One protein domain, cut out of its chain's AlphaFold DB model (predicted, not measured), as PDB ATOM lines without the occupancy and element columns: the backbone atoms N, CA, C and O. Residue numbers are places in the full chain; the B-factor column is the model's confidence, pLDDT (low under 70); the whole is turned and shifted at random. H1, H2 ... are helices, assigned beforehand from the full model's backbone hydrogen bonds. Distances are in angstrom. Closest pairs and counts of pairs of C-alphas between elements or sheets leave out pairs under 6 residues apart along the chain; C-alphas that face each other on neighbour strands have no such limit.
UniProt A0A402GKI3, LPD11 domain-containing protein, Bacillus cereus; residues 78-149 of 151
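What this domain is: This is residues 78 to 149 of the 151 residues of the protein "LPD11 domain-containing protein" of Bacillus cereus (UniProt A0A402GKI3). Three helices, H1, H2 and H3 in chain order, make an up-and-down bundle, each running against the one before it. H2 and H3 lie side by side, and H1, the longest, slants along them. The 72 printed residues are all helix in class and compact, with a radius of gyration of the C-alphas of 11.6 A, and span 35 by 21 by 18 A.

Where its parts are: Find C-alpha 78 at (324.584, 136.780, 246.933); from there H1, residues 78 to 97, runs 28.6 A. Next look at H2, residues 112 to 125, 20.0 A long. H3, residues 137 to 148, runs 16.7 A to C-alpha 148 at (297.923, 148.170, 241.388).

How they stand to each other: H1 touches H2 with its residues 82 to 90 alone, closest at the C-alphas of Leu 86 and Met 119, 6.0 A; this helical hairpin has a shallow tilt of 32 degrees. H2 and H3, also a helical hairpin, touch at a shallow tilt of 7 degrees, with the C-alphas of Ile 116 and Glu 144 closest at 6.2 A. Residues 93 to 97 of H1 alone touch residues 143 to 147 of H3, the same way at a steep tilt of 39 degrees; the closest C-alphas, Cys 93 and Tyr 143, are 6.6 A apart. In H1, H2 and H3 every O i to N i+4 pair is within hydrogen-bond range.

The domain as a whole: The C-alphas farthest apart, Lys 101 and Ser 129, are 35.6 A apart. Both links are long, 14 and 11 residues. The printed part has no cut, and no printed residue is under 70 in pLDDT.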
ATOM      1  N   GLN A  78     325.927 136.328 246.588       86.88
ATOM      2  CA  GLN A  78     324.584 136.780 246.933       86.88
ATOM      3  C   GLN A  78     324.195 138.066 246.193       86.88
ATOM      4  O   GLN A  78     323.067 138.156 245.717       86.88
ATOM      5  N   ASP A  79     325.114 139.027 246.043       87.69
ATOM      6  CA  ASP A  79     324.860 140.260 245.283       87.69
ATOM      7  C   ASP A  79     324.548 139.908 243.822       87.69
ATOM      8  O   ASP A  79     323.564 140.385 243.261       87.69
ATOM      9  N   ARG A  80     325.336 139.006 243.218       85.75
ATOM     10  CA  ARG A  80     325.112 138.547 241.838       85.75
ATOM     11  C   ARG A  80     323.747 137.879 241.678       85.75
ATOM     12  O   ARG A  80     323.016 138.195 240.740       85.75
ATOM     13  N   PHE A  81     323.394 136.980 242.595       91.19
ATOM     14  CA  PHE A  81     322.091 136.320 242.592       91.19
ATOM     15  C   PHE A  81     320.945 137.330 242.746       91.19
ATOM     16  O   PHE A  81     319.998 137.309 241.963       91.19
ATOM     17  N   ASN A  82     321.054 138.256 243.703       95.25
ATOM     18  CA  ASN A  82     320.053 139.296 243.932       95.25
ATOM     19  C   ASN A  82     319.872 140.185 242.697       95.25
ATOM     20  O   ASN A  82     318.747 140.560 242.374       95.25
ATOM     21  N   TYR A  83     320.960 140.510 241.995       93.69
ATOM     22  CA  TYR A  83     320.929 141.349 240.797       93.69
ATOM     23  C   TYR A  83     320.182 140.657 239.651       93.69
ATOM     24  O   TYR A  83     319.308 141.248 239.014       93.69
ATOM     25  N   GLN A  84     320.470 139.369 239.436       94.31
ATOM     26  CA  GLN A  84     319.770 138.537 238.455       94.31
ATOM     27  C   GLN A  84     318.289 138.360 238.810       94.31
ATOM     28  O   GLN A  84     317.428 138.490 237.937       94.31
ATOM     29  N   LEU A  85     317.981 138.115 240.087       97.31
ATOM     30  CA  LEU A  85     316.607 137.997 240.565       97.31
ATOM     31  C   LEU A  85     315.836 139.304 240.348       97.31
ATOM     32  O   LEU A  85     314.742 139.276 239.798       97.31
ATOM     33  N   LEU A  86     316.414 140.458 240.687       98.25
ATOM     34  CA  LEU A  86     315.768 141.752 240.469       98.25
ATOM     35  C   LEU A  86     315.475 142.008 238.980       98.25
ATOM     36  O   LEU A  86     314.395 142.490 238.642       98.25
ATOM     37  N   SER A  87     316.399 141.640 238.086       97.88
ATOM     38  CA  SER A  87     316.188 141.729 236.633       97.88
ATOM     39  C   SER A  87     315.035 140.831 236.171       97.88
ATOM     40  O   SER A  87     314.157 141.261 235.417       97.88
ATOM     41  N   ARG A  88     314.960 139.602 236.700       97.88
ATOM     42  CA  ARG A  88     313.851 138.676 236.439       97.88
ATOM     43  C   ARG A  88     312.502 139.258 236.870       97.88
ATOM     44  O   ARG A  88     311.566 139.190 236.069       97.88
ATOM     45  N   LEU A  89     312.420 139.844 238.071       98.31
ATOM     46  CA  LEU A  89     311.202 140.477 238.598       98.31
ATOM     47  C   LEU A  89     310.808 141.717 237.777       98.31
ATOM     48  O   LEU A  89     309.644 141.898 237.435       98.31
ATOM     49  N   GLN A  90     311.773 142.532 237.338       98.38
ATOM     50  CA  GLN A  90     311.491 143.626 236.399       98.38
ATOM     51  C   GLN A  90     310.844 143.103 235.102       98.38
ATOM     52  O   GLN A  90     309.903 143.703 234.578       98.38
ATOM     53  N   GLY A  91     311.341 141.976 234.583       97.81
ATOM     54  CA  GLY A  91     310.747 141.282 233.443       97.81
ATOM     55  C   GLY A  91     309.306 140.829 233.702       97.81
ATOM     56  O   GLY A  91     308.457 140.989 232.824       97.81
ATOM     57  N   ASP A  92     309.009 140.340 234.908       98.06
ATOM     58  CA  ASP A  92     307.648 139.976 235.318       98.06
ATOM     59  C   ASP A  92     306.706 141.177 235.331       98.06
ATOM     60  O   ASP A  92     305.604 141.079 234.793       98.06
ATOM     61  N   CYS A  93     307.144 142.336 235.830       97.69
ATOM     62  CA  CYS A  93     306.357 143.567 235.761       97.69
ATOM     63  C   CYS A  93     306.036 143.966 234.312       97.69
ATOM     64  O   CYS A  93     304.884 144.267 233.979       97.69
ATOM     65  N   LYS A  94     307.038 143.925 233.419       97.81
ATOM     66  CA  LYS A  94     306.860 144.210 231.982       97.81
ATOM     67  C   LYS A  94     305.878 143.234 231.335       97.81
ATOM     68  O   LYS A  94     305.009 143.650 230.569       97.81
ATOM     69  N   TYR A  95     305.993 141.945 231.651       97.56
ATOM     70  CA  TYR A  95     305.079 140.928 231.149       97.56
ATOM     71  C   TYR A  95     303.660 141.153 231.678       97.56
ATOM     72  O   TYR A  95     302.736 141.256 230.877       97.56
ATOM     73  N   TYR A  96     303.488 141.312 232.990       96.94
ATOM     74  CA  TYR A  96     302.204 141.545 233.652       96.94
ATOM     75  C   TYR A  96     301.434 142.728 233.045       96.94
ATOM     76  O   TYR A  96     300.239 142.599 232.763       96.94
ATOM     77  N   LEU A  97     302.124 143.852 232.808       96.38
ATOM     78  CA  LEU A  97     301.548 145.072 232.229       96.38
ATOM     79  C   LEU A  97     301.339 145.000 230.708       96.38
ATOM     80  O   LEU A  97     300.511 145.737 230.177       96.38
ATOM     81  N   GLY A  98     302.082 144.138 230.015       96.12
ATOM     82  CA  GLY A  98     301.962 143.902 228.580       96.12
ATOM     83  C   GLY A  98     301.161 142.637 228.265       96.12
ATOM     84  O   GLY A  98     299.944 142.572 228.435       96.12
ATOM     85  N   ASN A  99     301.860 141.611 227.776       95.12
ATOM     86  CA  ASN A  99     301.252 140.396 227.215       95.12
ATOM     87  C   ASN A  99     300.725 139.399 228.264       95.12
ATOM     88  O   ASN A  99     300.049 138.433 227.912       95.12
ATOM     89  N   GLY A 100     301.016 139.621 229.542       93.88
ATOM     90  CA  GLY A 100     300.680 138.738 230.656       93.88
ATOM     91  C   GLY A 100     299.252 138.870 231.162       93.88
ATOM     92  O   GLY A 100     298.876 138.153 232.088       93.88
ATOM     93  N   LYS A 101     298.444 139.760 230.565       94.31
ATOM     94  CA  LYS A 101     297.018 139.947 230.891       94.31
ATOM     95  C   LYS A 101     296.775 140.159 232.389       94.31
ATOM     96  O   LYS A 101     295.776 139.676 232.917       94.31
ATOM     97  N   ARG A 102     297.705 140.834 233.077       94.75
ATOM     98  CA  ARG A 102     297.654 141.053 234.531       94.75
ATOM     99  C   ARG A 102     297.500 139.761 235.356       94.75
ATOM    100  O   ARG A 102     296.932 139.778 236.446       94.75
ATOM    101  N   ASN A 103     297.997 138.630 234.850       94.69
ATOM    102  CA  ASN A 103     297.976 137.361 235.573       94.69
ATOM    103  C   ASN A 103     299.042 137.356 236.678       94.69
ATOM    104  O   ASN A 103     300.240 137.399 236.395       94.69
ATOM    105  N   VAL A 104     298.595 137.267 237.930       96.06
ATOM    106  CA  VAL A 104     299.466 137.291 239.110       96.06
ATOM    107  C   VAL A 104     300.284 136.013 239.299       96.06
ATOM    108  O   VAL A 104     301.289 136.068 239.988       96.06
ATOM    109  N   ASN A 105     299.932 134.896 238.655       95.31
ATOM    110  CA  ASN A 105     300.611 133.601 238.844       95.31
ATOM    111  C   ASN A 105     302.077 133.575 238.375       95.31
ATOM    112  O   ASN A 105     302.790 132.606 238.616       95.31
ATOM    113  N   TYR A 106     302.504 134.597 237.634       92.31
ATOM    114  CA  TYR A 106     303.890 134.763 237.195       92.31
ATOM    115  C   TYR A 106     304.684 135.707 238.098       92.31
ATOM    116  O   TYR A 106     305.889 135.841 237.927       92.31
ATOM    117  N   LEU A 107     304.010 136.372 239.036       97.19
ATOM    118  CA  LEU A 107     304.644 137.244 240.007       97.19
ATOM    119  C   LEU A 107     305.120 136.415 241.198       97.19
ATOM    120  O   LEU A 107     304.413 135.528 241.674       97.19
ATOM    121  N   GLU A 108     306.285 136.765 241.730       95.62
ATOM    122  CA  GLU A 108     306.690 136.395 243.091       95.62
ATOM    123  C   GLU A 108     305.530 136.558 244.093       95.62
ATOM    124  O   GLU A 108     304.827 137.572 244.085       95.62
ATOM    125  N   GLY A 109     305.298 135.534 244.919       93.75
ATOM    126  CA  GLY A 109     304.202 135.516 245.898       93.75
ATOM    127  C   GLY A 109     302.790 135.395 245.301       93.75
ATOM    128  O   GLY A 109     301.803 135.382 246.030       93.75
ATOM    129  N   ASN A 110     302.656 135.292 243.972       96.06
ATOM    130  CA  ASN A 110     301.379 135.375 243.256       96.06
ATOM    131  C   ASN A 110     300.578 136.649 243.591       96.06
ATOM    132  O   ASN A 110     299.343 136.648 243.580       96.06
ATOM    133  N   ASN A 111     301.270 137.742 243.926       96.25
ATOM    134  CA  ASN A 111     300.655 138.969 244.411       96.25
ATOM    135  C   ASN A 111     301.471 140.197 243.987       96.25
ATOM    136  O   ASN A 111     302.688 140.227 244.139       96.25
ATOM    137  N   VAL A 112     300.798 141.243 243.496       96.81
ATOM    138  CA  VAL A 112     301.458 142.491 243.064       96.81
ATOM    139  C   VAL A 112     302.235 143.152 244.203       96.81
ATOM    140  O   VAL A 112     303.366 143.584 244.000       96.81
ATOM    141  N   LYS A 113     301.650 143.224 245.401       96.81
ATOM    142  CA  LYS A 113     302.271 143.865 246.560       96.81
ATOM    143  C   LYS A 113     303.534 143.122 246.986       96.81
ATOM    144  O   LYS A 113     304.580 143.752 247.090       96.81
ATOM    145  N   GLU A 114     303.453 141.804 247.171       97.69
ATOM    146  CA  GLU A 114     304.607 140.984 247.577       97.69
ATOM    147  C   GLU A 114     305.733 141.048 246.536       97.69
ATOM    148  O   GLU A 114     306.902 141.202 246.884       97.69
ATOM    149  N   HIS A 115     305.375 141.034 245.250       98.31
ATOM    150  CA  HIS A 115     306.329 141.171 244.156       98.31
ATOM    151  C   HIS A 115     307.099 142.496 244.207       98.31
ATOM    152  O   HIS A 115     308.329 142.516 244.151       98.31
ATOM    153  N   ILE A 116     306.379 143.611 244.350       98.25
ATOM    154  CA  ILE A 116     306.977 144.946 244.428       98.25
ATOM    155  C   ILE A 116     307.791 145.117 245.714       98.25
ATOM    156  O   ILE A 116     308.885 145.682 245.671       98.25
ATOM    157  N   GLU A 117     307.297 144.628 246.853       98.25
ATOM    158  CA  GLU A 117     308.045 144.639 248.115       98.25
ATOM    159  C   GLU A 117     309.367 143.886 247.963       98.25
ATOM    160  O   GLU A 117     310.411 144.411 248.362       98.25
ATOM    161  N   LYS A 118     309.363 142.733 247.279       98.38
ATOM    162  CA  LYS A 118     310.593 141.992 247.002       98.38
ATOM    163  C   LYS A 118     311.553 142.761 246.097       98.38
ATOM    164  O   LYS A 118     312.755 142.783 246.361       98.38
ATOM    165  N   MET A 119     311.049 143.437 245.061       98.44
ATOM    166  CA  MET A 119     311.880 144.297 244.209       98.44
ATOM    167  C   MET A 119     312.536 145.432 245.006       98.44
ATOM    168  O   MET A 119     313.729 145.688 244.837       98.44
ATOM    169  N   LYS A 120     311.783 146.093 245.896       98.38
ATOM    170  CA  LYS A 120     312.295 147.163 246.768       98.38
ATOM    171  C   LYS A 120     313.355 146.640 247.737       98.38
ATOM    172  O   LYS A 120     314.392 147.279 247.895       98.38
ATOM    173  N   GLU A 121     313.110 145.486 248.360       97.81
ATOM    174  CA  GLU A 121     314.061 144.814 249.255       97.81
ATOM    175  C   GLU A 121     315.380 144.523 248.530       97.81
ATOM    176  O   GLU A 121     316.443 144.930 248.995       97.81
ATOM    177  N   LEU A 122     315.311 143.886 247.355       97.56
ATOM    178  CA  LEU A 122     316.493 143.561 246.555       97.56
ATOM    179  C   LEU A 122     317.244 144.822 246.130       97.56
ATOM    180  O   LEU A 122     318.450 144.905 246.346       97.56
ATOM    181  N   HIS A 123     316.551 145.826 245.591       97.25
ATOM    182  CA  HIS A 123     317.185 147.070 245.154       97.25
ATOM    183  C   HIS A 123     317.881 147.810 246.312       97.25
ATOM    184  O   HIS A 123     318.959 148.375 246.133       97.25
ATOM    185  N   ASN A 124     317.295 147.790 247.512       96.44
ATOM    186  CA  ASN A 124     317.888 148.404 248.704       96.44
ATOM    187  C   ASN A 124     318.991 147.556 249.353       96.44
ATOM    188  O   ASN A 124     319.735 148.079 250.179       96.44
ATOM    189  N   SER A 125     319.114 146.275 248.990       94.69
ATOM    190  CA  SER A 125     320.192 145.408 249.481       94.69
ATOM    191  C   SER A 125     321.559 145.736 248.866       94.69
ATOM    192  O   SER A 125     322.586 145.402 249.454       94.69
ATOM    193  N   PHE A 126     321.592 146.413 247.711       93.25
ATOM    194  CA  PHE A 126     322.835 146.841 247.071       93.25
ATOM    195  C   PHE A 126     323.380 148.127 247.697       93.25
ATOM    196  O   PHE A 126     322.634 149.068 247.976       93.25
ATOM    197  N   SER A 127     324.707 148.208 247.836       90.69
ATOM    198  CA  SER A 127     325.388 149.479 248.105       90.69
ATOM    199  C   SER A 127     325.157 150.464 246.959       90.69
ATOM    200  O   SER A 127     324.956 150.050 245.819       90.69
ATOM    201  N   ASP A 128     325.246 151.769 247.223       88.50
ATOM    202  CA  ASP A 128     324.936 152.793 246.214       88.50
ATOM    203  C   ASP A 128     325.772 152.667 244.929       88.50
ATOM    204  O   ASP A 128     325.247 152.873 243.841       88.50
ATOM    205  N   SER A 129     327.034 152.237 245.033       87.31
ATOM    206  CA  SER A 129     327.913 151.971 243.883       87.31
ATOM    207  C   SER A 129     327.563 150.717 243.072       87.31
ATOM    208  O   SER A 129     328.096 150.537 241.984       87.31
ATOM    209  N   LYS A 130     326.717 149.829 243.605       87.94
ATOM    210  CA  LYS A 130     326.339 148.541 242.997       87.94
ATOM    211  C   LYS A 130     324.873 148.493 242.568       87.94
ATOM    212  O   LYS A 130     324.396 147.446 242.128       87.94
ATOM    213  N   LYS A 131     324.134 149.593 242.731       92.56
ATOM    214  CA  LYS A 131     322.744 149.664 242.283       92.56
ATOM    215  C   LYS A 131     322.681 149.529 240.758       92.56
ATOM    216  O   LYS A 131     323.536 150.082 240.069       92.56
ATOM    217  N   PRO A 132     321.693 148.795 240.224       93.50
ATOM    218  CA  PRO A 132     321.563 148.606 238.787       93.50
ATOM    219  C   PRO A 132     321.249 149.920 238.067       93.50
ATOM    220  O   PRO A 132     320.319 150.631 238.435       93.50
ATOM    221  N   GLU A 133     321.956 150.198 236.974       93.56
ATOM    222  CA  GLU A 133     321.683 151.369 236.125       93.56
ATOM    223  C   GLU A 133     320.396 151.217 235.294       93.56
ATOM    224  O   GLU A 133     319.783 152.200 234.889       93.56
ATOM    225  N   TRP A 134     319.961 149.979 235.044       95.62
ATOM    226  CA  TRP A 134     318.790 149.646 234.217       95.62
ATOM    227  C   TRP A 134     317.459 149.610 234.986       95.62
ATOM    228  O   TRP A 134     316.416 149.320 234.387       95.62
ATOM    229  N   LEU A 135     317.485 149.825 236.304       97.44
ATOM    230  CA  LEU A 135     316.286 149.914 237.132       97.44
ATOM    231  C   LEU A 135     316.538 150.788 238.354       97.44
ATOM    232  O   LEU A 135     317.151 150.365 239.327       97.44
ATOM    233  N   THR A 136     315.969 151.981 238.325       97.44
ATOM    234  CA  THR A 136     315.958 152.912 239.449       97.44
ATOM    235  C   THR A 136     314.842 152.585 240.445       97.44
ATOM    236  O   THR A 136     313.815 151.990 240.102       97.44
ATOM    237  N   PHE A 137     314.988 153.049 241.689       97.38
ATOM    238  CA  PHE A 137     313.936 152.898 242.700       97.38
ATOM    239  C   PHE A 137     312.626 153.596 242.289       97.38
ATOM    240  O   PHE A 137     311.541 153.073 242.532       97.38
ATOM    241  N   GLU A 138     312.705 154.744 241.608       97.69
ATOM    242  CA  GLU A 138     311.528 155.448 241.080       97.69
ATOM    243  C   GLU A 138     310.778 154.626 240.024       97.69
ATOM    244  O   GLU A 138     309.549 154.644 239.981       97.69
ATOM    245  N   GLU A 139     311.485 153.870 239.183       98.19
ATOM    246  CA  GLU A 139     310.850 152.955 238.230       98.19
ATOM    247  C   GLU A 139     310.133 151.798 238.931       98.19
ATOM    248  O   GLU A 139     309.052 151.408 238.489       98.19
ATOM    249  N   ILE A 140     310.666 151.297 240.052       98.38
ATOM    250  CA  ILE A 140     309.963 150.311 240.890       98.38
ATOM    251  C   ILE A 140     308.639 150.895 241.409       98.38
ATOM    252  O   ILE A 140     307.612 150.219 241.359       98.38
ATOM    253  N   LEU A 141     308.624 152.161 241.838       98.12
ATOM    254  CA  LEU A 141     307.392 152.840 242.269       98.12
ATOM    255  C   LEU A 141     306.395 153.041 241.114       98.12
ATOM    256  O   LEU A 141     305.191 152.878 241.301       98.12
ATOM    257  N   LYS A 142     306.873 153.319 239.895       98.00
ATOM    258  CA  LYS A 142     306.004 153.391 238.705       98.00
ATOM    259  C   LYS A 142     305.371 152.038 238.368       98.00
ATOM    260  O   LYS A 142     304.206 151.997 237.957       98.00
ATOM    261  N   TYR A 143     306.107 150.935 238.540       97.75
ATOM    262  CA  TYR A 143     305.541 149.590 238.409       97.75
ATOM    263  C   TYR A 143     304.465 149.339 239.465       97.75
ATOM    264  O   TYR A 143     303.384 148.874 239.110       97.75
ATOM    265  N   GLU A 144     304.718 149.704 240.723       97.62
ATOM    266  CA  GLU A 144     303.751 149.570 241.820       97.62
ATOM    267  C   GLU A 144     302.412 150.240 241.500       97.62
ATOM    268  O   GLU A 144     301.361 149.599 241.588       97.62
ATOM    269  N   GLU A 145     302.448 151.499 241.063       96.88
ATOM    270  CA  GLU A 145     301.254 152.251 240.675       96.88
ATOM    271  C   GLU A 145     300.540 151.591 239.484       96.88
ATOM    272  O   GLU A 145     299.337 151.320 239.524       96.88
ATOM    273  N   SER A 146     301.283 151.274 238.423       96.62
ATOM    274  CA  SER A 146     300.718 150.732 237.179       96.62
ATOM    275  C   SER A 146     300.087 149.349 237.362       96.62
ATOM    276  O   SER A 146     299.067 149.032 236.735       96.62
ATOM    277  N   MET A 147     300.697 148.510 238.202       95.38
ATOM    278  CA  MET A 147     300.237 147.149 238.472       95.38
ATOM    279  C   MET A 147     299.061 147.131 239.450       95.38
ATOM    280  O   MET A 147     298.157 146.320 239.265       95.38
ATOM    281  N   SER A 148     299.026 148.050 240.420       92.25
ATOM    282  CA  SER A 148     297.923 148.170 241.388       92.25
ATOM    283  C   SER A 148     296.672 148.826 240.794       92.25
ATOM    284  O   SER A 148     295.556 148.556 241.238       92.25
ATOM    285  N   ASN A 149     296.836 149.657 239.764       85.31
ATOM    286  CA  ASN A 149     295.717 150.246 239.040       85.31
ATOM    287  C   ASN A 149     295.073 149.207 238.111       85.31
ATOM    288  O   ASN A 149     295.625 148.868 237.060       85.31
TER     289      ASN A 149